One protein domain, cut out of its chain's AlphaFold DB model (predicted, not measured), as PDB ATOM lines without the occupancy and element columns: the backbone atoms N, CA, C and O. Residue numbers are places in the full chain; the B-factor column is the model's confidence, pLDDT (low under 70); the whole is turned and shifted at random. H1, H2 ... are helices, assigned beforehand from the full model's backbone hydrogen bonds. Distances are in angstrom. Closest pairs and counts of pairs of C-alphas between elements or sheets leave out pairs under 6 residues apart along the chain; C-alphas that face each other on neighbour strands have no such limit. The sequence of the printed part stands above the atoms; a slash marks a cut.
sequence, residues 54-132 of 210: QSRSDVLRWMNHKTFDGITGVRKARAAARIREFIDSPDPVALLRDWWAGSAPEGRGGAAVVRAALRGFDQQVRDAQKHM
ATOM      1  N   GLN A  54      -0.997  26.900 111.471       94.38
ATOM      2  CA  GLN A  54      -1.895  26.545 110.377       94.38
ATOM      3  C   GLN A  54      -1.201  26.593 109.010       94.38
ATOM      4  O   GLN A  54      -1.368  25.681 108.206       94.38
ATOM      5  N   SER A  55      -0.386  27.619 108.745       94.31
ATOM      6  CA  SER A  55       0.358  27.708 107.485       94.31
ATOM      7  C   SER A  55       1.427  26.622 107.364       94.31
ATOM      8  O   SER A  55       1.619  26.093 106.274       94.31
ATOM      9  N   ARG A  56       2.088  26.244 108.466       95.50
ATOM     10  CA  ARG A  56       3.029  25.111 108.480       95.50
ATOM     11  C   ARG A  56       2.313  23.791 108.196       95.50
ATOM     12  O   ARG A  56       2.807  23.005 107.395       95.50
ATOM     13  N   SER A  57       1.140  23.581 108.794       95.19
ATOM     14  CA  SER A  57       0.287  22.416 108.534       95.19
ATOM     15  C   SER A  57      -0.146  22.345 107.065       95.19
ATOM     16  O   SER A  57      -0.011  21.297 106.441       95.19
ATOM     17  N   ASP A  58      -0.561  23.466 106.471       95.56
ATOM     18  CA  ASP A  58      -0.975  23.526 105.062       95.56
ATOM     19  C   ASP A  58       0.179  23.220 104.101       95.56
ATOM     20  O   ASP A  58       0.011  22.457 103.148       95.56
ATOM     21  N   VAL A  59       1.364  23.778 104.373       95.12
ATOM     22  CA  VAL A  59       2.578  23.492 103.598       95.12
ATOM     23  C   VAL A  59       2.952  22.016 103.719       95.12
ATOM     24  O   VAL A  59       3.211  21.382 102.702       95.12
ATOM     25  N   LEU A  60       2.931  21.435 104.925       95.44
ATOM     26  CA  LEU A  60       3.223  20.009 105.121       95.44
ATOM     27  C   LEU A  60       2.197  19.108 104.436       95.44
ATOM     28  O   LEU A  60       2.580  18.136 103.787       95.44
ATOM     29  N   ARG A  61       0.907  19.445 104.533       94.06
ATOM     30  CA  ARG A  61      -0.169  18.719 103.855       94.06
ATOM     31  C   ARG A  61       0.073  18.700 102.352       94.06
ATOM     32  O   ARG A  61       0.046  17.627 101.753       94.06
ATOM     33  N   TRP A  62       0.385  19.851 101.756       93.50
ATOM     34  CA  TRP A  62       0.725  19.897 100.340       93.50
ATOM     35  C   TRP A  62       2.034  19.154 100.045       93.50
ATOM     36  O   TRP A  62       2.098  18.393  99.097       93.50
ATOM     37  N   MET A  63       3.084  19.266 100.857       92.69
ATOM     38  CA  MET A  63       4.321  18.512 100.610       92.69
ATOM     39  C   MET A  63       4.114  16.991 100.656       92.69
ATOM     40  O   MET A  63       4.810  16.273  99.937       92.69
ATOM     41  N   ASN A  64       3.168  16.502 101.457       90.88
ATOM     42  CA  ASN A  64       2.869  15.076 101.594       90.88
ATOM     43  C   ASN A  64       1.922  14.558 100.509       90.88
ATOM     44  O   ASN A  64       2.215  13.553  99.872       90.88
ATOM     45  N   HIS A  65       0.799  15.242 100.296       89.75
ATOM     46  CA  HIS A  65      -0.280  14.774  99.414       89.75
ATOM     47  C   HIS A  65      -0.280  15.463  98.059       89.75
ATOM     48  O   HIS A  65      -0.893  14.994  97.103       89.75
ATOM     49  N   LYS A  66       0.428  16.588  97.980       88.25
ATOM     50  CA  LYS A  66       0.686  17.337  96.754       88.25
ATOM     51  C   LYS A  66      -0.597  17.817  96.107       88.25
ATOM     52  O   LYS A  66      -0.675  17.947  94.895       88.25
ATOM     53  N   THR A  67      -1.586  18.077  96.946       89.88
ATOM     54  CA  THR A  67      -2.883  18.614  96.585       89.88
ATOM     55  C   THR A  67      -3.280  19.682  97.599       89.88
ATOM     56  O   THR A  67      -2.871  19.615  98.766       89.88
ATOM     57  N   PHE A  68      -4.058  20.675  97.171       91.69
ATOM     58  CA  PHE A  68      -4.752  21.593  98.077       91.69
ATOM     59  C   PHE A  68      -6.153  21.107  98.462       91.69
ATOM     60  O   PHE A  68      -6.924  21.890  99.016       91.69
ATOM     61  N   ASP A  69      -6.509  19.849  98.206       88.50
ATOM     62  CA  ASP A  69      -7.798  19.297  98.628       88.50
ATOM     63  C   ASP A  69      -8.041  19.521 100.125       88.50
ATOM     64  O   ASP A  69      -7.175  19.297 100.976       88.50
ATOM     65  N   GLY A  70      -9.238  20.013 100.452       88.25
ATOM     66  CA  GLY A  70      -9.603  20.423 101.810       88.25
ATOM     67  C   GLY A  70      -8.998  21.757 102.273       88.25
ATOM     68  O   GLY A  70      -9.175  22.122 103.434       88.25
ATOM     69  N   ILE A  71      -8.305  22.497 101.400       90.75
ATOM     70  CA  ILE A  71      -7.834  23.868 101.631       90.75
ATOM     71  C   ILE A  71      -8.497  24.785 100.595       90.75
ATOM     72  O   ILE A  71      -8.314  24.625  99.392       90.75
ATOM     73  N   THR A  72      -9.261  25.781 101.049       89.25
ATOM     74  CA  THR A  72     -10.079  26.630 100.165       89.25
ATOM     75  C   THR A  72      -9.804  28.125 100.350       89.25
ATOM     76  O   THR A  72      -9.132  28.558 101.293       89.25
ATOM     77  N   GLY A  73     -10.289  28.929  99.399       88.81
ATOM     78  CA  GLY A  73     -10.282  30.392  99.460       88.81
ATOM     79  C   GLY A  73      -8.904  31.010  99.724       88.81
ATOM     80  O   GLY A  73      -7.885  30.600  99.164       88.81
ATOM     81  N   VAL A  74      -8.870  32.001 100.620       88.88
ATOM     82  CA  VAL A  74      -7.646  32.737 100.992       88.88
ATOM     83  C   VAL A  74      -6.574  31.810 101.575       88.88
ATOM     84  O   VAL A  74      -5.380  32.046 101.381       88.88
ATOM     85  N   ARG A  75      -6.975  30.741 102.272       92.00
ATOM     86  CA  ARG A  75      -6.042  29.759 102.836       92.00
ATOM     87  C   ARG A  75      -5.314  29.001 101.722       92.00
ATOM     88  O   ARG A  75      -4.089  28.913 101.779       92.00
ATOM     89  N   LYS A  76      -6.033  28.574 100.672       92.94
ATOM     90  CA  LYS A  76      -5.435  27.948  99.474       92.94
ATOM     91  C   LYS A  76      -4.457  28.901  98.799       92.94
ATOM     92  O   LYS A  76      -3.324  28.515  98.546       92.94
ATOM     93  N   ALA A  77      -4.858  30.153  98.580       88.94
ATOM     94  CA  ALA A  77      -3.999  31.154  97.947       88.94
ATOM     95  C   ALA A  77      -2.689  31.384  98.726       88.94
ATOM     96  O   ALA A  77      -1.612  31.416  98.134       88.94
ATOM     97  N   ARG A  78      -2.755  31.479 100.062       91.94
ATOM     98  CA  ARG A  78      -1.560  31.629 100.909       91.94
ATOM     99  C   ARG A  78      -0.670  30.394 100.879       91.94
ATOM    100  O   ARG A  78       0.539  30.539 100.734       91.94
ATOM    101  N   ALA A  79      -1.248  29.202 101.017       95.00
ATOM    102  CA  ALA A  79      -0.491  27.955 100.950       95.00
ATOM    103  C   ALA A  79       0.200  27.818  99.585       95.00
ATOM    104  O   ALA A  79       1.401  27.578  99.530       95.00
ATOM    105  N   ALA A  80      -0.519  28.087  98.497       94.94
ATOM    106  CA  ALA A  80       0.009  28.057  97.141       94.94
ATOM    107  C   ALA A  80       1.147  29.062  96.917       94.94
ATOM    108  O   ALA A  80       2.170  28.698  96.342       94.94
ATOM    109  N   ALA A  81       1.028  30.285  97.442       92.06
ATOM    110  CA  ALA A  81       2.102  31.274  97.384       92.06
ATOM    111  C   ALA A  81       3.371  30.807  98.117       92.06
ATOM    112  O   ALA A  81       4.469  31.023  97.612       92.06
ATOM    113  N   ARG A  82       3.232  30.126  99.265       94.38
ATOM    114  CA  ARG A  82       4.371  29.520  99.974       94.38
ATOM    115  C   ARG A  82       4.964  28.365  99.191       94.38
ATOM    116  O   ARG A  82       6.165  28.320  99.001       94.38
ATOM    117  N   ILE A  83       4.145  27.466  98.663       94.75
ATOM    118  CA  ILE A  83       4.652  26.373  97.832       94.75
ATOM    119  C   ILE A  83       5.404  26.908  96.606       94.75
ATOM    120  O   ILE A  83       6.484  26.409  96.309       94.75
ATOM    121  N   ARG A  84       4.908  27.968  95.956       92.50
ATOM    122  CA  ARG A  84       5.644  28.670  94.894       92.50
ATOM    123  C   ARG A  84       6.986  29.199  95.392       92.50
ATOM    124  O   ARG A  84       8.000  28.936  94.763       92.50
ATOM    125  N   GLU A  85       6.991  29.909  96.519       92.19
ATOM    126  CA  GLU A  85       8.211  30.442  97.137       92.19
ATOM    127  C   GLU A  85       9.232  29.327  97.403       92.19
ATOM    128  O   GLU A  85      10.402  29.502  97.101       92.19
ATOM    129  N   PHE A  86       8.793  28.155  97.873       92.81
ATOM    130  CA  PHE A  86       9.669  27.000  98.060       92.81
ATOM    131  C   PHE A  86      10.178  26.412  96.743       92.81
ATOM    132  O   PHE A  86      11.371  26.159  96.628       92.81
ATOM    133  N   ILE A  87       9.310  26.190  95.754       91.12
ATOM    134  CA  ILE A  87       9.688  25.588  94.464       91.12
ATOM    135  C   ILE A  87      10.675  26.481  93.708       91.12
ATOM    136  O   ILE A  87      11.647  25.975  93.156       91.12
ATOM    137  N   ASP A  88      10.439  27.792  93.709       89.38
ATOM    138  CA  ASP A  88      11.216  28.748  92.923       89.38
ATOM    139  C   ASP A  88      12.421  29.324  93.713       89.38
ATOM    140  O   ASP A  88      13.187  30.119  93.167       89.38
ATOM    141  N   SER A  89      12.615  28.952  94.990       91.06
ATOM    142  CA  SER A  89      13.716  29.486  95.810       91.06
ATOM    143  C   SER A  89      15.088  28.958  95.360       91.06
ATOM    144  O   SER A  89      15.266  27.737  95.274       91.06
ATOM    145  N   PRO A  90      16.098  29.834  95.178       89.50
ATOM    146  CA  PRO A  90      17.488  29.410  94.986       89.50
ATOM    147  C   PRO A  90      18.102  28.810  96.267       89.50
ATOM    148  O   PRO A  90      19.042  28.007  96.202       89.50
ATOM    149  N   ASP A  91      17.547  29.157  97.431       92.00
ATOM    150  CA  ASP A  91      17.927  28.627  98.738       92.00
ATOM    151  C   ASP A  91      16.691  28.089  99.489       92.00
ATOM    152  O   ASP A  91      16.090  28.773 100.329       92.00
ATOM    153  N   PRO A  92      16.244  26.862  99.164       93.25
ATOM    154  CA  PRO A  92      15.109  26.243  99.848       93.25
ATOM    155  C   PRO A  92      15.421  25.910 101.314       93.25
ATOM    156  O   PRO A  92      14.502  25.791 102.123       93.25
ATOM    157  N   VAL A  93      16.698  25.756 101.677       94.38
ATOM    158  CA  VAL A  93      17.118  25.370 103.028       94.38
ATOM    159  C   VAL A  93      16.910  26.532 103.984       94.38
ATOM    160  O   VAL A  93      16.233  26.362 105.003       94.38
ATOM    161  N   ALA A  94      17.442  27.711 103.645       91.06
ATOM    162  CA  ALA A  94      17.237  28.915 104.441       91.06
ATOM    163  C   ALA A  94      15.745  29.224 104.590       91.06
ATOM    164  O   ALA A  94      15.279  29.465 105.701       91.06
ATOM    165  N   LEU A  95      14.973  29.095 103.507       93.31
ATOM    166  CA  LEU A  95      13.532  29.331 103.522       93.31
ATOM    167  C   LEU A  95      12.785  28.412 104.506       93.31
ATOM    168  O   LEU A  95      11.947  28.873 105.283       93.31
ATOM    169  N   LEU A  96      13.090  27.108 104.511       94.50
ATOM    170  CA  LEU A  96      12.472  26.169 105.453       94.50
ATOM    171  C   LEU A  96      12.900  26.435 106.900       94.50
ATOM    172  O   LEU A  96      12.062  26.354 107.804       94.50
ATOM    173  N   ARG A  97      14.176  26.777 107.131       92.69
ATOM    174  CA  ARG A  97      14.670  27.176 108.460       92.69
ATOM    175  C   ARG A  97      13.916  28.387 108.982       92.69
ATOM    176  O   ARG A  97      13.471  28.372 110.124       92.69
ATOM    177  N   ASP A  98      13.712  29.377 108.130       91.81
ATOM    178  CA  ASP A  98      12.990  30.605 108.429       91.81
ATOM    179  C   ASP A  98      11.512  30.349 108.756       91.81
ATOM    180  O   ASP A  98      10.978  30.836 109.759       91.81
ATOM    181  N   TRP A  99      10.836  29.526 107.953       94.50
ATOM    182  CA  TRP A  99       9.424  29.208 108.161       94.50
ATOM    183  C   TRP A  99       9.161  28.415 109.438       94.50
ATOM    184  O   TRP A  99       8.123  28.626 110.077       94.50
ATOM    185  N   TRP A 100      10.075  27.523 109.830       94.12
ATOM    186  CA  TRP A 100       9.930  26.720 111.047       94.12
ATOM    187  C   TRP A 100      10.643  27.296 112.271       94.12
ATOM    188  O   TRP A 100      10.266  26.935 113.386       94.12
ATOM    189  N   ALA A 101      11.586  28.224 112.096       89.31
ATOM    190  CA  ALA A 101      12.366  28.874 113.150       89.31
ATOM    191  C   ALA A 101      12.900  27.875 114.196       89.31
ATOM    192  O   ALA A 101      12.643  28.010 115.389       89.31
ATOM    193  N   GLY A 102      13.556  26.804 113.734       85.50
ATOM    194  CA  GLY A 102      14.118  25.751 114.596       85.50
ATOM    195  C   GLY A 102      13.117  24.714 115.125       85.50
ATOM    196  O   GLY A 102      13.522  23.675 115.635       85.50
ATOM    197  N   SER A 103      11.809  24.934 114.974       89.56
ATOM    198  CA  SER A 103      10.777  23.990 115.419       89.56
ATOM    199  C   SER A 103      10.699  22.808 114.453       89.56
ATOM    200  O   SER A 103      10.117  22.927 113.386       89.56
ATOM    201  N   ALA A 104      11.274  21.657 114.793       90.12
ATOM    202  CA  ALA A 104      11.196  20.468 113.948       90.12
ATOM    203  C   ALA A 104       9.780  19.852 113.974       90.12
ATOM    204  O   ALA A 104       9.291  19.534 115.056       90.12
ATOM    205  N   PRO A 105       9.108  19.658 112.823       94.44
ATOM    206  CA  PRO A 105       7.847  18.924 112.783       94.44
ATOM    207  C   PRO A 105       8.085  17.414 112.911       94.44
ATOM    208  O   PRO A 105       9.106  16.888 112.450       94.44
ATOM    209  N   GLU A 106       7.111  16.702 113.470       90.94
ATOM    210  CA  GLU A 106       7.086  15.237 113.517       90.94
ATOM    211  C   GLU A 106       6.514  14.624 112.228       90.94
ATOM    212  O   GLU A 106       5.899  15.302 111.406       90.94
ATOM    213  N   GLY A 107       6.742  13.322 112.030       90.44
ATOM    214  CA  GLY A 107       6.182  12.562 110.907       90.44
ATOM    215  C   GLY A 107       7.131  12.357 109.720       90.44
ATOM    216  O   GLY A 107       8.342  12.584 109.811       90.44
ATOM    217  N   ARG A 108       6.583  11.877 108.598       90.06
ATOM    218  CA  ARG A 108       7.317  11.489 107.374       90.06
ATOM    219  C   ARG A 108       7.117  12.511 106.240       90.06
ATOM    220  O   ARG A 108       6.457  13.531 106.429       90.06
ATOM    221  N   GLY A 109       7.714  12.254 105.073       90.06
ATOM    222  CA  GLY A 109       7.530  13.077 103.871       90.06
ATOM    223  C   GLY A 109       8.062  14.502 104.042       90.06
ATOM    224  O   GLY A 109       9.223  14.694 104.398       90.06
ATOM    225  N   GLY A 110       7.208  15.505 103.836       93.38
ATOM    226  CA  GLY A 110       7.532  16.924 103.989       93.38
ATOM    227  C   GLY A 110       8.119  17.272 105.358       93.38
ATOM    228  O   GLY A 110       9.048  18.073 105.437       93.38
ATOM    229  N   ALA A 111       7.680  16.608 106.433       95.56
ATOM    230  CA  ALA A 111       8.254  16.832 107.759       95.56
ATOM    231  C   ALA A 111       9.726  16.389 107.832       95.56
ATOM    232  O   ALA A 111      10.546  17.056 108.463       95.56
ATOM    233  N   ALA A 112      10.088  15.304 107.139       96.00
ATOM    234  CA  ALA A 112      11.475  14.862 107.038       96.00
ATOM    235  C   ALA A 112      12.332  15.862 106.246       96.00
ATOM    236  O   ALA A 112      13.460  16.128 106.651       96.00
ATOM    237  N   VAL A 113      11.783  16.477 105.191       96.31
ATOM    238  CA  VAL A 113      12.464  17.532 104.414       96.31
ATOM    239  C   VAL A 113      12.737  18.767 105.278       96.31
ATOM    240  O   VAL A 113      13.844  19.296 105.272       96.31
ATOM    241  N   VAL A 114      11.764  19.199 106.085       96.62
ATOM    242  CA  VAL A 114      11.964  20.316 107.023       96.62
ATOM    243  C   VAL A 114      13.048  19.981 108.048       96.62
ATOM    244  O   VAL A 114      13.939  20.794 108.287       96.62
ATOM    245  N   ARG A 115      13.026  18.777 108.635       96.75
ATOM    246  CA  ARG A 115      14.079  18.351 109.571       96.75
ATOM    247  C   ARG A 115      15.454  18.292 108.908       96.75
ATOM    248  O   ARG A 115      16.429  18.676 109.545       96.75
ATOM    249  N   ALA A 116      15.531  17.853 107.654       96.06
ATOM    250  CA  ALA A 116      16.767  17.865 106.877       96.06
ATOM    251  C   ALA A 116      17.320  19.292 106.734       96.06
ATOM    252  O   ALA A 116      18.492  19.520 107.028       96.06
ATOM    253  N   ALA A 117      16.464  20.271 106.419       96.25
ATOM    254  CA  ALA A 117      16.863  21.678 106.354       96.25
ATOM    255  C   ALA A 117      17.398  22.196 107.699       96.25
ATOM    256  O   ALA A 117      18.462  22.815 107.756       96.25
ATOM    257  N   LEU A 118      16.695  21.903 108.798       93.69
ATOM    258  CA  LEU A 118      17.111  22.307 110.147       93.69
ATOM    259  C   LEU A 118      18.449  21.678 110.575       93.69
ATOM    260  O   LEU A 118      19.168  22.284 111.359       93.69
ATOM    261  N   ARG A 119      18.793  20.496 110.049       94.31
ATOM    262  CA  ARG A 119      20.039  19.769 110.355       94.31
ATOM    263  C   ARG A 119      21.201  20.070 109.403       94.31
ATOM    264  O   ARG A 119      22.293  19.571 109.634       94.31
ATOM    265  N   GLY A 120      20.986  20.859 108.347       92.38
ATOM    266  CA  GLY A 120      22.033  21.159 107.357       92.38
ATOM    267  C   GLY A 120      22.243  20.087 106.295       92.38
ATOM    268  O   GLY A 120      23.292  20.043 105.660       92.38
ATOM    269  N   PHE A 121      21.247  19.230 106.066       94.69
ATOM    270  CA  PHE A 121      21.262  18.273 104.960       94.69
ATOM    271  C   PHE A 121      20.747  18.931 103.676       94.69
ATOM    272  O   PHE A 121      19.693  18.582 103.139       94.69
ATOM    273  N   ASP A 122      21.499  19.917 103.196       94.06
ATOM    274  CA  ASP A 122      21.088  20.822 102.124       94.06
ATOM    275  C   ASP A 122      20.799  20.089 100.810       94.06
ATOM    276  O   ASP A 122      19.804  20.373 100.138       94.06
ATOM    277  N   GLN A 123      21.623  19.093 100.471       94.56
ATOM    278  CA  GLN A 123      21.445  18.287  99.265       94.56
ATOM    279  C   GLN A 123      20.108  17.532  99.280       94.56
ATOM    280  O   GLN A 123      19.357  17.589  98.310       94.56
ATOM    281  N   GLN A 124      19.744  16.930 100.417       94.12
ATOM    282  CA  GLN A 124      18.473  16.220 100.576       94.12
ATOM    283  C   GLN A 124      17.268  17.152 100.371       94.12
ATOM    284  O   GLN A 124      16.259  16.751  99.786       94.12
ATOM    285  N   VAL A 125      17.361  18.403 100.831       95.94
ATOM    286  CA  VAL A 125      16.309  19.411 100.629       95.94
ATOM    287  C   VAL A 125      16.211  19.813  99.161       95.94
ATOM    288  O   VAL A 125      15.104  19.897  98.631       95.94
ATOM    289  N   ARG A 126      17.348  20.032  98.490       94.44
ATOM    290  CA  ARG A 126      17.392  20.390  97.063       94.44
ATOM    291  C   ARG A 126      16.861  19.265  96.180       94.44
ATOM    292  O   ARG A 126      16.103  19.532  95.252       94.44
ATOM    293  N   ASP A 127      17.181  18.015  96.489       92.25
ATOM    294  CA  ASP A 127      16.644  16.868  95.753       92.25
ATOM    295  C   ASP A 127      15.137  16.726  95.988       92.25
ATOM    296  O   ASP A 127      14.365  16.587  95.037       92.25
ATOM    297  N   ALA A 128      14.675  16.896  97.231       91.56
ATOM    298  CA  ALA A 128      13.247  16.935  97.526       91.56
ATOM    299  C   ALA A 128      12.519  18.078  96.794       91.56
ATOM    300  O   ALA A 128      11.395  17.875  96.340       91.56
ATOM    301  N   GLN A 129      13.142  19.255  96.658       91.94
ATOM    302  CA  GLN A 129      12.616  20.397  95.900       91.94
ATOM    303  C   GLN A 129      12.499  20.067  94.403       91.94
ATOM    304  O   GLN A 129      11.431  20.264  93.825       91.94
ATOM    305  N   LYS A 130      13.548  19.497  93.791       87.88
ATOM    306  CA  LYS A 130      13.548  19.080  92.376       87.88
ATOM    307  C   LYS A 130      12.460  18.050  92.080       87.88
ATOM    308  O   LYS A 130      11.741  18.164  91.090       87.88
ATOM    309  N   HIS A 131      12.303  17.062  92.958       83.56
ATOM    310  CA  HIS A 131      11.312  16.001  92.785       83.56
ATOM    311  C   HIS A 131       9.898  16.413  93.207       83.56
ATOM    312  O   HIS A 131       8.933  15.729  92.866       83.56
ATOM    313  N   MET A 132       9.738  17.542  93.910       78.12
ATOM    314  CA  MET A 132       8.450  17.976  94.458       78.12
ATOM    315  C   MET A 132       7.390  18.255  93.391       78.12
ATOM    316  O   MET A 132       6.198  18.270  93.705       78.12
TER     317      MET A 132
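Overview. This is residues 54 to 132 of the 210 residues of an uncharacterized protein of Leucobacter luti (UniProt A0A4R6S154). A helical hairpin of H4 and H5, with H3 set across H4 and also touching H5, makes a cluster at one end. The longest helix, H2, runs from the opposite end of the long axis to this cluster, and H1 crosses H2 steeply and reaches H4. The printed part has 79 residues with five named helices, in the order H1, H2, H3, H4, H5, and no named strand. Its class is all helix, and the helix packing is mostly crossed. The whole is compact, with a radius of gyration of the C-alphas of 11.6 A and spans of 34 by 24 by 20 A.

Along the chain. Find C-alpha 54 at (-1.895, 26.545, 110.377); from there H1 runs through residues 54 to 65, 16.2 A. Next look for C-alpha 73 at (-10.282, 30.392, 99.460), where H2, residues 73 to 88, begins its 22.5 A. H3 is residues 92 to 100, 12.3 A long. H4 follows as residues 110 to 119, 14.3 A. H5, residues 122 to 131, covers 14.4 A and ends at C-alpha 131, (11.312, 16.001, 92.785).

Arrangement. Start at Val 59 of H1: its C-alpha is 6.0 A from that of Ala 79, the closest pair as H1 and H2 touch at a steep tilt of 65 degrees, the same way. Of H2, residues 78 to 83 alone touch H1. Residues 60 to 64 alone of H1 touch H4, with the C-alphas of Met 63 and Gly 110 closest at 4.9 A. H1 and H3 are close but not clearly touching: the C-alphas of Arg 56 and Trp 100, the closest, are 7.5 A apart. At Ile 87, H2 and H5 only just touch, and only at their ends, with 3 pairs of C-alphas within 8 A; the closest C-alphas, those of Ile 87 and Gln 129, are 6.1 A apart. H2 and H3 touch only at the corner, and only just, with 3 pairs within 8 A and Phe 86 and Pro 92 the closest C-alphas at 5.8 A. Look next at Val 93 of H3: its C-alpha is 5.0 A from that of Ala 117 and 6.1 A from that of Asp 122, the closest pairs with H4 and H5. H3 is about perpendicular to both, at 80 degrees to H4 and 82 degrees to H5. H4 and H5 form a helical hairpin and touch at a shallow tilt of 26 degrees, opposite ways, with the C-alphas of Val 113 and Val 125 closest at 5.7 A. H1 and H5 are apart, and so are H2 and H4. In H1, H2, H3, H4 and H5 every O i to N i+4 pair is within hydrogen-bond range.

Size, cuts and confidence. The two C-alphas farthest apart, those of Gly 73 and Gly 120, are 34.5 A apart. The printed part has no cut. The links from H2 to H3 and from H4 to H5 are tight; those from H1 to H2 and from H3 to H4 are short. The mean pLDDT of the printed part is 92.3, and no printed residue is under 70.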